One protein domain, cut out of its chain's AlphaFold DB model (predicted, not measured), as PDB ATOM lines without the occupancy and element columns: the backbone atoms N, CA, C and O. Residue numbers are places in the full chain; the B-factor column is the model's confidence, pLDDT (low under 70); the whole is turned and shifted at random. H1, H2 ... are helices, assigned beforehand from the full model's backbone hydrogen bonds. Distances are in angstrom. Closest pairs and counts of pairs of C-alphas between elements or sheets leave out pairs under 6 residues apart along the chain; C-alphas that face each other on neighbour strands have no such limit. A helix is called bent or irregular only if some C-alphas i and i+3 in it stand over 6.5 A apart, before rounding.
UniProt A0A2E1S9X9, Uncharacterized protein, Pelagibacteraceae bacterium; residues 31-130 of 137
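Overview. This is residues 31 to 130 of the 137 residues of an uncharacterized protein of Pelagibacteraceae bacterium (UniProt A0A2E1S9X9). Short helices pack into a compact body with H4 in its middle, and the long helix H1 runs out of it as an arm, of which residues 31 to 41 stick out. H3 and H4 fold back on each other as a hairpin; H6 crosses it near its H3 to H4 link, and residues 45 to 52 of H1 pack on its other end. The 100 printed residues hold six named helices, H1 to H6 in order, and no named strand: all helix. The whole is compact, with a radius of gyration of the C-alphas of 13.5 A, yet elongated, spanning 44 by 26 by 22 A.

Arrangement. H1, residues 31 to 54, touches H3, residues 69 to 84, with residues 45 to 50 alone; the closest C-alphas, of Ile 49 and Lys 69, are 6.5 A apart. H2, residues 59 to 64, only just touches H5, residues 101 to 108, with 3 pairs of C-alphas within 8 A, closest Ile 61 and Ser 105 at 6.2 A. H3 and the hub H4, residues 93 to 99, form a helical hairpin at a shallow tilt of 27 degrees, closest C-alphas Ala 84 and Ala 94 at 5.0 A. H4 touches H1, closest C-alphas Val 99 and Ala 52 at 4.7 A. H4 and H5 touch only at the corner, closest C-alphas Leu 98 and Leu 104 at 4.9 A. H6, residues 116 to 128, is about perpendicular to H3 at 81 degrees and touches its residues 78 to 84 alone, closest C-alphas Arg 117 and Asn 82 at 4.7 A. H6 touches H4 with residues 123 to 127 alone, closest C-alphas Ile 124 and Val 93 at 6.4 A. Every O i to N i+4 pair is within hydrogen-bond range in H1, H2, H5 and H6, against 11 of 12 in H3 and 2 of 3 in H4.

Along the chain. H1 begins at C-alpha 31 (4.746, 31.356, 51.696) and is 34.6 A long; H2 is 8.4 A. H3, 19.1 A, is irregular: C-alphas 81 and 84 are 7.2 A apart. H4 is 10.0 A, H5 10.6 A, and H6, 18.5 A, ends at C-alpha 128 (-16.747, 21.713, 26.233).

Size, cuts and confidence. The C-alphas farthest apart, of Asn 32 and Lys 111, are 44.5 A apart. The printed part has no cut and no long link. Residues 31 to 39 have pLDDT under 70.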
ATOM      1  N   MET A  31       3.855  32.367  52.272       54.41
ATOM      2  CA  MET A  31       4.746  31.356  51.696       54.41
ATOM      3  C   MET A  31       4.457  29.953  52.250       54.41
ATOM      4  O   MET A  31       4.495  28.981  51.494       54.41
ATOM      5  N   ASN A  32       4.081  29.818  53.529       58.97
ATOM      6  CA  ASN A  32       3.715  28.520  54.106       58.97
ATOM      7  C   ASN A  32       2.418  27.962  53.505       58.97
ATOM      8  O   ASN A  32       2.332  26.757  53.235       58.97
ATOM      9  N   SER A  33       1.432  28.825  53.244       59.88
ATOM     10  CA  SER A  33       0.209  28.464  52.522       59.88
ATOM     11  C   SER A  33       0.501  28.051  51.072       59.88
ATOM     12  O   SER A  33      -0.027  27.038  50.611       59.88
ATOM     13  N   MET A  34       1.424  28.734  50.381       52.25
ATOM     14  CA  MET A  34       1.845  28.379  49.020       52.25
ATOM     15  C   MET A  34       2.557  27.020  48.974       52.25
ATOM     16  O   MET A  34       2.244  26.185  48.123       52.25
ATOM     17  N   PHE A  35       3.460  26.738  49.922       59.28
ATOM     18  CA  PHE A  35       4.127  25.434  50.026       59.28
ATOM     19  C   PHE A  35       3.170  24.296  50.405       59.28
ATOM     20  O   PHE A  35       3.372  23.155  49.981       59.28
ATOM     21  N   LYS A  36       2.130  24.562  51.205       64.94
ATOM     22  CA  LYS A  36       1.070  23.580  51.495       64.94
ATOM     23  C   LYS A  36       0.198  23.316  50.265       64.94
ATOM     24  O   LYS A  36       0.098  22.162  49.861       64.94
ATOM     25  N   LYS A  37      -0.318  24.364  49.609       62.56
ATOM     26  CA  LYS A  37      -1.112  24.250  48.369       62.56
ATOM     27  C   LYS A  37      -0.340  23.522  47.261       62.56
ATOM     28  O   LYS A  37      -0.906  22.694  46.553       62.56
ATOM     29  N   SER A  38       0.968  23.768  47.139       58.38
ATOM     30  CA  SER A  38       1.836  23.064  46.186       58.38
ATOM     31  C   SER A  38       1.932  21.561  46.482       58.38
ATOM     32  O   SER A  38       1.713  20.741  45.592       58.38
ATOM     33  N   ARG A  39       2.157  21.179  47.749       68.44
ATOM     34  CA  ARG A  39       2.202  19.766  48.168       68.44
ATOM     35  C   ARG A  39       0.865  19.051  47.989       68.44
ATOM     36  O   ARG A  39       0.841  17.904  47.553       68.44
ATOM     37  N   GLU A  40      -0.242  19.720  48.290       77.25
ATOM     38  CA  GLU A  40      -1.587  19.172  48.085       77.25
ATOM     39  C   GLU A  40      -1.889  18.954  46.599       77.25
ATOM     40  O   GLU A  40      -2.418  17.909  46.221       77.25
ATOM     41  N   LYS A  41      -1.486  19.899  45.743       71.44
ATOM     42  CA  LYS A  41      -1.604  19.773  44.289       71.44
ATOM     43  C   LYS A  41      -0.753  18.628  43.745       71.44
ATOM     44  O   LYS A  41      -1.229  17.870  42.906       71.44
ATOM     45  N   GLU A  42       0.481  18.485  44.220       73.38
ATOM     46  CA  GLU A  42       1.376  17.393  43.833       73.38
ATOM     47  C   GLU A  42       0.786  16.030  44.218       73.38
ATOM     48  O   GLU A  42       0.697  15.137  43.375       73.38
ATOM     49  N   LYS A  43       0.272  15.908  45.447       83.19
ATOM     50  CA  LYS A  43      -0.415  14.702  45.915       83.19
ATOM     51  C   LYS A  43      -1.661  14.389  45.083       83.19
ATOM     52  O   LYS A  43      -1.850  13.254  44.666       83.19
ATOM     53  N   ALA A  44      -2.474  15.398  44.764       82.06
ATOM     54  CA  ALA A  44      -3.655  15.216  43.922       82.06
ATOM     55  C   ALA A  44      -3.304  14.724  42.504       82.06
ATOM     56  O   ALA A  44      -4.059  13.955  41.911       82.06
ATOM     57  N   ILE A  45      -2.159  15.147  41.955       81.12
ATOM     58  CA  ILE A  45      -1.653  14.649  40.667       81.12
ATOM     59  C   ILE A  45      -1.233  13.181  40.787       81.12
ATOM     60  O   ILE A  45      -1.507  12.395  39.881       81.12
ATOM     61  N   GLU A  46      -0.578  12.796  41.880       84.75
ATOM     62  CA  GLU A  46      -0.164  11.409  42.113       84.75
ATOM     63  C   GLU A  46      -1.363  10.475  42.290       84.75
ATOM     64  O   GLU A  46      -1.442   9.470  41.581       84.75
ATOM     65  N   ASP A  47      -2.339  10.866  43.111       88.12
ATOM     66  CA  ASP A  47      -3.601  10.140  43.301       88.12
ATOM     67  C   ASP A  47      -4.357   9.977  41.968       88.12
ATOM     68  O   ASP A  47      -4.955   8.938  41.684       88.12
ATOM     69  N   LEU A  48      -4.312  10.996  41.104       87.19
ATOM     70  CA  LEU A  48      -4.913  10.933  39.776       87.19
ATOM     71  C   LEU A  48      -4.198   9.947  38.850       87.19
ATOM     72  O   LEU A  48      -4.847   9.191  38.126       87.19
ATOM     73  N   ILE A  49      -2.866   9.973  38.843       87.62
ATOM     74  CA  ILE A  49      -2.071   9.036  38.049       87.62
ATOM     75  C   ILE A  49      -2.357   7.612  38.522       87.62
ATOM     76  O   ILE A  49      -2.553   6.731  37.690       87.62
ATOM     77  N   GLU A  50      -2.422   7.386  39.831       90.31
ATOM     78  CA  GLU A  50      -2.787   6.094  40.407       90.31
ATOM     79  C   GLU A  50      -4.160   5.631  39.924       90.31
ATOM     80  O   GLU A  50      -4.267   4.553  39.342       90.31
ATOM     81  N   LEU A  51      -5.173   6.493  40.017       89.56
ATOM     82  CA  LEU A  51      -6.523   6.193  39.547       89.56
ATOM     83  C   LEU A  51      -6.555   5.832  38.054       89.56
ATOM     84  O   LEU A  51      -7.253   4.901  37.650       89.56
ATOM     85  N   ALA A  52      -5.781   6.532  37.224       88.38
ATOM     86  CA  ALA A  52      -5.673   6.223  35.802       88.38
ATOM     87  C   ALA A  52      -4.997   4.866  35.535       88.38
ATOM     88  O   ALA A  52      -5.361   4.200  34.566       88.38
ATOM     89  N   PHE A  53      -4.046   4.444  36.378       89.50
ATOM     90  CA  PHE A  53      -3.408   3.125  36.306       89.50
ATOM     91  C   PHE A  53      -4.287   2.001  36.876       89.50
ATOM     92  O   PHE A  53      -4.217   0.879  36.384       89.50
ATOM     93  N   GLU A  54      -5.125   2.266  37.874       91.06
ATOM     94  CA  GLU A  54      -6.046   1.271  38.438       91.06
ATOM     95  C   GLU A  54      -7.236   0.963  37.513       91.06
ATOM     96  O   GLU A  54      -7.806  -0.131  37.570       91.06
ATOM     97  N   ASP A  55      -7.609   1.894  36.629       87.44
ATOM     98  CA  ASP A  55      -8.732   1.706  35.710       87.44
ATOM     99  C   ASP A  55      -8.438   0.617  34.661       87.44
ATOM    100  O   ASP A  55      -7.566   0.745  33.793       87.44
ATOM    101  N   LYS A  56      -9.234  -0.459  34.695       88.81
ATOM    102  CA  LYS A  56      -9.151  -1.582  33.748       88.81
ATOM    103  C   LYS A  56      -9.326  -1.145  32.291       88.81
ATOM    104  O   LYS A  56      -8.750  -1.779  31.412       88.81
ATOM    105  N   ASN A  57     -10.067  -0.069  32.026       88.44
ATOM    106  CA  ASN A  57     -10.277   0.442  30.670       88.44
ATOM    107  C   ASN A  57      -9.035   1.146  30.110       88.44
ATOM    108  O   ASN A  57      -8.845   1.191  28.896       88.44
ATOM    109  N   ASN A  58      -8.162   1.654  30.983       89.38
ATOM    110  CA  ASN A  58      -6.914   2.300  30.583       89.38
ATOM    111  C   ASN A  58      -5.780   1.292  30.380       89.38
ATOM    112  O   ASN A  58      -4.849   1.565  29.624       89.38
ATOM    113  N   GLN A  59      -5.862   0.109  30.997       90.44
ATOM    114  CA  GLN A  59      -4.835  -0.935  30.913       90.44
ATOM    115  C   GLN A  59      -4.409  -1.295  29.475       90.44
ATOM    116  O   GLN A  59      -3.201  -1.370  29.232       90.44
ATOM    117  N   PRO A  60      -5.318  -1.471  28.491       91.62
ATOM    118  CA  PRO A  60      -4.922  -1.730  27.106       91.62
ATOM    119  C   PRO A  60      -4.092  -0.592  26.506       91.62
ATOM    120  O   PRO A  60      -3.103  -0.843  25.823       91.62
ATOM    121  N   ILE A  61      -4.457   0.659  26.791       91.06
ATOM    122  CA  ILE A  61      -3.787   1.860  26.272       91.06
ATOM    123  C   ILE A  61      -2.423   2.029  26.944       91.06
ATOM    124  O   ILE A  61      -1.415   2.221  26.263       91.06
ATOM    125  N   ILE A  62      -2.373   1.880  28.269       91.31
ATOM    126  CA  ILE A  62      -1.143   1.929  29.065       91.31
ATOM    127  C   ILE A  62      -0.136   0.899  28.556       91.31
ATOM    128  O   ILE A  62       1.021   1.245  28.311       91.31
ATOM    129  N   LYS A  63      -0.577  -0.343  28.319       91.31
ATOM    130  CA  LYS A  63       0.270  -1.405  27.756       91.31
ATOM    131  C   LYS A  63       0.692  -1.094  26.320       91.31
ATOM    132  O   LYS A  63       1.880  -1.167  26.012       91.31
ATOM    133  N   LYS A  64      -0.249  -0.687  25.460       91.88
ATOM    134  CA  LYS A  64      -0.006  -0.366  24.042       91.88
ATOM    135  C   LYS A  64       1.048   0.726  23.861       91.88
ATOM    136  O   LYS A  64       1.934   0.584  23.023       91.88
ATOM    137  N   TYR A  65       0.972   1.798  24.647       90.25
ATOM    138  CA  TYR A  65       1.886   2.940  24.544       90.25
ATOM    139  C   TYR A  65       3.039   2.900  25.561       90.25
ATOM    140  O   TYR A  65       3.821   3.848  25.619       90.25
ATOM    141  N   LYS A  66       3.176   1.809  26.335       91.88
ATOM    142  CA  LYS A  66       4.190   1.630  27.393       91.88
ATOM    143  C   LYS A  66       4.242   2.827  28.357       91.88
ATOM    144  O   LYS A  66       5.308   3.364  28.661       91.88
ATOM    145  N   ILE A  67       3.068   3.279  28.800       91.38
ATOM    146  CA  ILE A  67       2.924   4.455  29.664       91.38
ATOM    147  C   ILE A  67       3.430   4.105  31.066       91.38
ATOM    148  O   ILE A  67       3.007   3.121  31.665       91.38
ATOM    149  N   THR A  68       4.327   4.928  31.607       91.75
ATOM    150  CA  THR A  68       4.808   4.831  32.993       91.75
ATOM    151  C   THR A  68       4.268   5.996  33.823       91.75
ATOM    152  O   THR A  68       3.958   7.054  33.267       91.75
ATOM    153  N   LYS A  69       4.206   5.852  35.158       89.88
ATOM    154  CA  LYS A  69       3.793   6.944  36.069       89.88
ATOM    155  C   LYS A  69       4.587   8.239  35.798       89.88
ATOM    156  O   LYS A  69       4.007   9.318  35.702       89.88
ATOM    157  N   LYS A  70       5.900   8.124  35.540       89.44
ATOM    158  CA  LYS A  70       6.787   9.252  35.182       89.44
ATOM    159  C   LYS A  70       6.392   9.931  33.866       89.44
ATOM    160  O   LYS A  70       6.374  11.159  33.789       89.44
ATOM    161  N   ILE A  71       6.070   9.149  32.833       91.56
ATOM    162  CA  ILE A  71       5.617   9.680  31.539       91.56
ATOM    163  C   ILE A  71       4.271  10.392  31.701       91.56
ATOM    164  O   ILE A  71       4.097  11.483  31.159       91.56
ATOM    165  N   MET A  72       3.353   9.817  32.480       90.75
ATOM    166  CA  MET A  72       2.039  10.409  32.720       90.75
ATOM    167  C   MET A  72       2.145  11.750  33.453       90.75
ATOM    168  O   MET A  72       1.562  12.733  33.002       90.75
ATOM    169  N   LYS A  73       2.980  11.830  34.501       91.00
ATOM    170  CA  LYS A  73       3.267  13.083  35.220       91.00
ATOM    171  C   LYS A  73       3.851  14.144  34.289       91.00
ATOM    172  O   LYS A  73       3.357  15.267  34.234       91.00
ATOM    173  N   LYS A  74       4.846  13.782  33.468       91.19
ATOM    174  CA  LYS A  74       5.414  14.706  32.471       91.19
ATOM    175  C   LYS A  74       4.347  15.206  31.495       91.19
ATOM    176  O   LYS A  74       4.330  16.389  31.161       91.19
ATOM    177  N   LYS A  75       3.453  14.321  31.049       91.06
ATOM    178  CA  LYS A  75       2.404  14.671  30.092       91.06
ATOM    179  C   LYS A  75       1.326  15.561  30.705       91.06
ATOM    180  O   LYS A  75       0.864  16.476  30.038       91.06
ATOM    181  N   TYR A  76       1.001  15.362  31.978       91.19
ATOM    182  CA  TYR A  76       0.134  16.262  32.733       91.19
ATOM    183  C   TYR A  76       0.685  17.696  32.771       91.19
ATOM    184  O   TYR A  76      -0.045  18.645  32.476       91.19
ATOM    185  N   HIS A  77       1.973  17.860  33.094       89.94
ATOM    186  CA  HIS A  77       2.610  19.180  33.110       89.94
ATOM    187  C   HIS A  77       2.649  19.808  31.714       89.94
ATOM    188  O   HIS A  77       2.298  20.976  31.570       89.94
ATOM    189  N   ASP A  78       2.998  19.024  30.687       91.06
ATOM    190  CA  ASP A  78       2.976  19.457  29.284       91.06
ATOM    191  C   ASP A  78       1.584  19.971  28.889       91.06
ATOM    192  O   ASP A  78       1.449  21.096  28.417       91.06
ATOM    193  N   LEU A  79       0.525  19.206  29.156       89.62
ATOM    194  CA  LEU A  79      -0.853  19.621  28.882       89.62
ATOM    195  C   LEU A  79      -1.231  20.894  29.650       89.62
ATOM    196  O   LEU A  79      -1.797  21.816  29.066       89.62
ATOM    197  N   SER A  80      -0.870  20.965  30.932       88.25
ATOM    198  CA  SER A  80      -1.184  22.113  31.788       88.25
ATOM    199  C   SER A  80      -0.557  23.408  31.266       88.25
ATOM    200  O   SER A  80      -1.260  24.405  31.120       88.25
ATOM    201  N   ILE A  81       0.734  23.381  30.914       89.56
ATOM    202  CA  ILE A  81       1.476  24.540  30.382       89.56
ATOM    203  C   ILE A  81       0.968  24.939  28.989       89.56
ATOM    204  O   ILE A  81       0.977  26.112  28.628       89.56
ATOM    205  N   ASN A  82       0.488  23.974  28.204       89.88
ATOM    206  CA  ASN A  82      -0.052  24.220  26.868       89.88
ATOM    207  C   ASN A  82      -1.508  24.725  26.859       89.88
ATOM    208  O   ASN A  82      -2.062  24.903  25.775       89.88
ATOM    209  N   GLY A  83      -2.117  24.968  28.026       87.12
ATOM    210  CA  GLY A  83      -3.444  25.583  28.155       87.12
ATOM    211  C   GLY A  83      -4.561  24.648  28.623       87.12
ATOM    212  O   GLY A  83      -5.660  25.111  28.894       87.12
ATOM    213  N   ALA A  84      -4.299  23.348  28.797       90.06
ATOM    214  CA  ALA A  84      -5.276  22.409  29.364       90.06
ATOM    215  C   ALA A  84      -5.318  22.433  30.908       90.06
ATOM    216  O   ALA A  84      -6.029  21.642  31.528       90.06
ATOM    217  N   GLY A  85      -4.557  23.323  31.551       86.50
ATOM    218  CA  GLY A  85      -4.553  23.540  33.001       86.50
ATOM    219  C   GLY A  85      -5.724  24.399  33.473       86.50
ATOM    220  O   GLY A  85      -5.517  25.335  34.236       86.50
ATOM    221  N   GLN A  86      -6.927  24.122  32.973       84.06
ATOM    222  CA  GLN A  86      -8.140  24.878  33.269       84.06
ATOM    223  C   GLN A  86      -9.333  23.949  33.498       84.06
ATOM    224  O   GLN A  86      -9.295  22.760  33.155       84.06
ATOM    225  N   VAL A  87     -10.392  24.504  34.088       85.19
ATOM    226  CA  VAL A  87     -11.655  23.801  34.318       85.19
ATOM    227  C   VAL A  87     -12.618  24.100  33.176       85.19
ATOM    228  O   VAL A  87     -12.928  25.255  32.914       85.19
ATOM    229  N   VAL A  88     -13.130  23.052  32.533       86.88
ATOM    230  CA  VAL A  88     -14.165  23.134  31.494       86.88
ATOM    231  C   VAL A  88     -15.290  22.193  31.883       86.88
ATOM    232  O   VAL A  88     -15.041  21.016  32.122       86.88
ATOM    233  N   ARG A  89     -16.523  22.700  32.005       82.44
ATOM    234  CA  ARG A  89     -17.703  21.902  32.405       82.44
ATOM    235  C   ARG A  89     -17.448  20.979  33.614       82.44
ATOM    236  O   ARG A  89     -17.825  19.814  33.610       82.44
ATOM    237  N   ASN A  90     -16.805  21.502  34.661       80.94
ATOM    238  CA  ASN A  90     -16.412  20.772  35.883       80.94
ATOM    239  C   ASN A  90     -15.288  19.729  35.716       80.94
ATOM    240  O   ASN A  90     -14.994  18.987  36.653       80.94
ATOM    241  N   HIS A  91     -14.616  19.694  34.567       81.75
ATOM    242  CA  HIS A  91     -13.443  18.864  34.323       81.75
ATOM    243  C   HIS A  91     -12.174  19.705  34.361       81.75
ATOM    244  O   HIS A  91     -11.998  20.601  33.541       81.75
ATOM    245  N   TRP A  92     -11.239  19.375  35.256       87.44
ATOM    246  CA  TRP A  92      -9.851  19.802  35.068       87.44
ATOM    247  C   TRP A  92      -9.310  19.071  33.839       87.44
ATOM    248  O   TRP A  92      -9.161  17.844  33.869       87.44
ATOM    249  N   VAL A  93      -9.093  19.795  32.739       88.50
ATOM    250  CA  VAL A  93      -8.904  19.182  31.414       88.50
ATOM    251  C   VAL A  93      -7.640  18.323  31.379       88.50
ATOM    252  O   VAL A  93      -7.709  17.164  30.980       88.50
ATOM    253  N   ALA A  94      -6.507  18.821  31.883       89.81
ATOM    254  CA  ALA A  94      -5.249  18.066  31.914       89.81
ATOM    255  C   ALA A  94      -5.330  16.767  32.742       89.81
ATOM    256  O   ALA A  94      -4.685  15.778  32.407       89.81
ATOM    257  N   ALA A  95      -6.133  16.759  33.808       88.88
ATOM    258  CA  ALA A  95      -6.382  15.589  34.654       88.88
ATOM    259  C   ALA A  95      -7.283  14.593  33.932       88.88
ATOM    260  O   ALA A  95      -6.942  13.427  33.757       88.88
ATOM    261  N   SER A  96      -8.440  15.085  33.496       88.94
ATOM    262  CA  SER A  96      -9.487  14.280  32.879       88.94
ATOM    263  C   SER A  96      -8.981  13.622  31.599       88.94
ATOM    264  O   SER A  96      -9.252  12.447  31.368       88.94
ATOM    265  N   ALA A  97      -8.153  14.334  30.827       91.06
ATOM    266  CA  ALA A  97      -7.533  13.823  29.615       91.06
ATOM    267  C   ALA A  97      -6.684  12.559  29.845       91.06
ATOM    268  O   ALA A  97      -6.589  11.723  28.949       91.06
ATOM    269  N   LEU A  98      -6.083  12.405  31.030       90.88
ATOM    270  CA  LEU A  98      -5.229  11.263  31.374       90.88
ATOM    271  C   LEU A  98      -5.988  10.117  32.054       90.88
ATOM    272  O   LEU A  98      -5.461   9.015  32.153       90.88
ATOM    273  N   VAL A  99      -7.206  10.371  32.532       89.94
ATOM    274  CA  VAL A  99      -8.006   9.381  33.264       89.94
ATOM    275  C   VAL A  99      -8.983   8.656  32.347       89.94
ATOM    276  O   VAL A  99      -9.245   7.478  32.574       89.94
ATOM    277  N   TYR A 100      -9.528   9.319  31.327       89.38
ATOM    278  CA  TYR A 100     -10.468   8.675  30.411       89.38
ATOM    279  C   TYR A 100      -9.746   7.971  29.260       89.38
ATOM    280  O   TYR A 100      -8.836   8.554  28.669       89.38
ATOM    281  N   PRO A 101     -10.162   6.753  28.875       89.25
ATOM    282  CA  PRO A 101      -9.453   5.962  27.875       89.25
ATOM    283  C   PRO A 101      -9.434   6.635  26.498       89.25
ATOM    284  O   PRO A 101      -8.408   6.625  25.819       89.25
ATOM    285  N   GLN A 102     -10.528   7.277  26.077       89.81
ATOM    286  CA  GLN A 102     -10.595   7.912  24.758       89.81
ATOM    287  C   GLN A 102      -9.591   9.065  24.641       89.81
ATOM    288  O   GLN A 102      -8.794   9.126  23.700       89.81
ATOM    289  N   THR A 103      -9.572   9.944  25.641       91.56
ATOM    290  CA  THR A 103      -8.649  11.078  25.692       91.56
ATOM    291  C   THR A 103      -7.221  10.633  25.979       91.56
ATOM    292  O   THR A 103      -6.293  11.193  25.405       91.56
ATOM    293  N   LEU A 104      -7.018   9.591  26.790       91.75
ATOM    294  CA  LEU A 104      -5.694   9.038  27.073       91.75
ATOM    295  C   LEU A 104      -5.071   8.463  25.799       91.75
ATOM    296  O   LEU A 104      -3.901   8.717  25.512       91.75
ATOM    297  N   SER A 105      -5.860   7.740  24.998       91.31
ATOM    298  CA  SER A 105      -5.417   7.258  23.693       91.31
ATOM    299  C   SER A 105      -5.025   8.425  22.790       91.31
ATOM    300  O   SER A 105      -3.935   8.401  22.232       91.31
ATOM    301  N   PHE A 106      -5.842   9.477  22.700       91.44
ATOM    302  CA  PHE A 106      -5.518  10.680  21.923       91.44
ATOM    303  C   PHE A 106      -4.255  11.406  22.421       91.44
ATOM    304  O   PHE A 106      -3.436  11.879  21.643       91.44
ATOM    305  N   VAL A 107      -4.037  11.480  23.732       92.06
ATOM    306  CA  VAL A 107      -2.858  12.154  24.295       92.06
ATOM    307  C   VAL A 107      -1.552  11.438  23.921       92.06
ATOM    308  O   VAL A 107      -0.515  12.090  23.748       92.06
ATOM    309  N   PHE A 108      -1.587  10.108  23.816       90.75
ATOM    310  CA  PHE A 108      -0.408   9.275  23.565       90.75
ATOM    311  C   PHE A 108      -0.289   8.753  22.132       90.75
ATOM    312  O   PHE A 108       0.781   8.255  21.760       90.75
ATOM    313  N   ASP A 109      -1.329   8.891  21.313       89.06
ATOM    314  CA  ASP A 109      -1.271   8.482  19.922       89.06
ATOM    315  C   ASP A 109      -0.356   9.416  19.117       89.06
ATOM    316  O   ASP A 109      -0.476  10.639  19.087       89.06
ATOM    317  N   LYS A 110       0.635   8.819  18.458       83.94
ATOM    318  CA  LYS A 110       1.597   9.551  17.630       83.94
ATOM    319  C   LYS A 110       1.101   9.718  16.194       83.94
ATOM    320  O   LYS A 110       1.685  10.514  15.460       83.94
ATOM    321  N   LYS A 111       0.047   8.996  15.789       84.81
ATOM    322  CA  LYS A 111      -0.451   8.962  14.405       84.81
ATOM    323  C   LYS A 111      -0.956  10.317  13.920       84.81
ATOM    324  O   LYS A 111      -0.607  10.728  12.820       84.81
ATOM    325  N   HIS A 112      -1.699  11.045  14.753       81.94
ATOM    326  CA  HIS A 112      -2.258  12.345  14.373       81.94
ATOM    327  C   HIS A 112      -1.236  13.496  14.418       81.94
ATOM    328  O   HIS A 112      -1.543  14.595  13.973       81.94
ATOM    329  N   LYS A 113      -0.018  13.291  14.950       84.88
ATOM    330  CA  LYS A 113       1.062  14.305  15.049       84.88
ATOM    331  C   LYS A 113       0.685  15.618  15.769       84.88
ATOM    332  O   LYS A 113       1.470  16.566  15.765       84.88
ATOM    333  N   ILE A 114      -0.466  15.673  16.437       86.31
ATOM    334  CA  ILE A 114      -0.927  16.837  17.212       86.31
ATOM    335  C   ILE A 114      -0.150  16.895  18.530       86.31
ATOM    336  O   ILE A 114      -0.002  15.887  19.216       86.31
ATOM    337  N   LYS A 115       0.363  18.076  18.886       86.75
ATOM    338  CA  LYS A 115       1.128  18.319  20.117       86.75
ATOM    339  C   LYS A 115       0.867  19.731  20.637       86.75
ATOM    340  O   LYS A 115       0.316  20.572  19.927       86.75
ATOM    341  N   GLY A 116       1.311  19.987  21.864       88.75
ATOM    342  CA  GLY A 116       1.323  21.319  22.458       88.75
ATOM    343  C   GLY A 116      -0.066  21.954  22.542       88.75
ATOM    344  O   GLY A 116      -1.055  21.267  22.802       88.75
ATOM    345  N   ARG A 117      -0.145  23.258  22.265       88.81
ATOM    346  CA  ARG A 117      -1.394  24.043  22.317       88.81
ATOM    347  C   ARG A 117      -2.529  23.466  21.470       88.81
ATOM    348  O   ARG A 117      -3.672  23.492  21.904       88.81
ATOM    349  N   LYS A 118      -2.232  22.886  20.299       91.06
ATOM    350  CA  LYS A 118      -3.268  22.252  19.460       91.06
ATOM    351  C   LYS A 118      -3.908  21.049  20.156       91.06
ATOM    352  O   LYS A 118      -5.115  20.885  20.090       91.06
ATOM    353  N   MET A 119      -3.117  20.231  20.853       92.50
ATOM    354  CA  MET A 119      -3.646  19.098  21.627       92.50
ATOM    355  C   MET A 119      -4.526  19.587  22.778       92.50
ATOM    356  O   MET A 119      -5.594  19.028  23.000       92.50
ATOM    357  N   ALA A 120      -4.093  20.639  23.478       92.00
ATOM    358  CA  ALA A 120      -4.890  21.253  24.533       92.00
ATOM    359  C   ALA A 120      -6.228  21.775  23.993       92.00
ATOM    360  O   ALA A 120      -7.254  21.481  24.591       92.00
ATOM    361  N   PHE A 121      -6.223  22.454  22.842       92.12
ATOM    362  CA  PHE A 121      -7.436  22.946  22.184       92.12
ATOM    363  C   PHE A 121      -8.446  21.825  21.911       92.12
ATOM    364  O   PHE A 121      -9.583  21.926  22.353       92.12
ATOM    365  N   PHE A 122      -8.026  20.720  21.286       92.69
ATOM    366  CA  PHE A 122      -8.929  19.588  21.032       92.69
ATOM    367  C   PHE A 122      -9.477  18.953  22.312       92.69
ATOM    368  O   PHE A 122     -10.626  18.533  22.348       92.69
ATOM    369  N   LEU A 123      -8.670  18.879  23.373       92.38
ATOM    370  CA  LEU A 123      -9.134  18.355  24.656       92.38
ATOM    371  C   LEU A 123     -10.153  19.292  25.308       92.38
ATOM    372  O   LEU A 123     -11.162  18.821  25.820       92.38
ATOM    373  N   ILE A 124      -9.896  20.601  25.286       91.81
ATOM    374  CA  ILE A 124     -10.820  21.623  25.792       91.81
ATOM    375  C   ILE A 124     -12.151  21.518  25.051       91.81
ATOM    376  O   ILE A 124     -13.175  21.338  25.700       91.81
ATOM    377  N   ASP A 125     -12.106  21.525  23.721       91.81
ATOM    378  CA  ASP A 125     -13.277  21.434  22.851       91.81
ATOM    379  C   ASP A 125     -14.062  20.130  23.078       91.81
ATOM    380  O   ASP A 125     -15.283  20.139  23.210       91.81
ATOM    381  N   TYR A 126     -13.369  18.999  23.249       92.12
ATOM    382  CA  TYR A 126     -13.996  17.713  23.570       92.12
ATOM    383  C   TYR A 126     -14.813  17.762  24.874       92.12
ATOM    384  O   TYR A 126     -15.962  17.308  24.909       92.12
ATOM    385  N   PHE A 127     -14.241  18.320  25.949       89.81
ATOM    386  CA  PHE A 127     -14.948  18.456  27.228       89.81
ATOM    387  C   PHE A 127     -16.015  19.554  27.185       89.81
ATOM    388  O   PHE A 127     -17.062  19.407  27.816       89.81
ATOM    389  N   GLU A 128     -15.791  20.625  26.427       90.31
ATOM    390  CA  GLU A 128     -16.747  21.713  26.233       90.31
ATOM    391  C   GLU A 128     -17.988  21.242  25.482       90.31
ATOM    392  O   GLU A 128     -19.104  21.522  25.903       90.31
ATOM    393  N   GLN A 129     -17.826  20.441  24.435       88.44
ATOM    394  CA  GLN A 129     -18.943  19.876  23.686       88.44
ATOM    395  C   GLN A 129     -19.605  18.688  24.404       88.44
ATOM    396  O   GLN A 129     -20.665  18.233  23.982       88.44
ATOM    397  N   ASN A 130     -19.036  18.210  25.522       84.56
ATOM    398  CA  ASN A 130     -19.463  16.987  26.216       84.56
ATOM    399  C   ASN A 130     -19.536  15.784  25.254       84.56
ATOM    400  O   ASN A 130     -20.475  14.986  25.299       84.56
TER     401      ASN A 130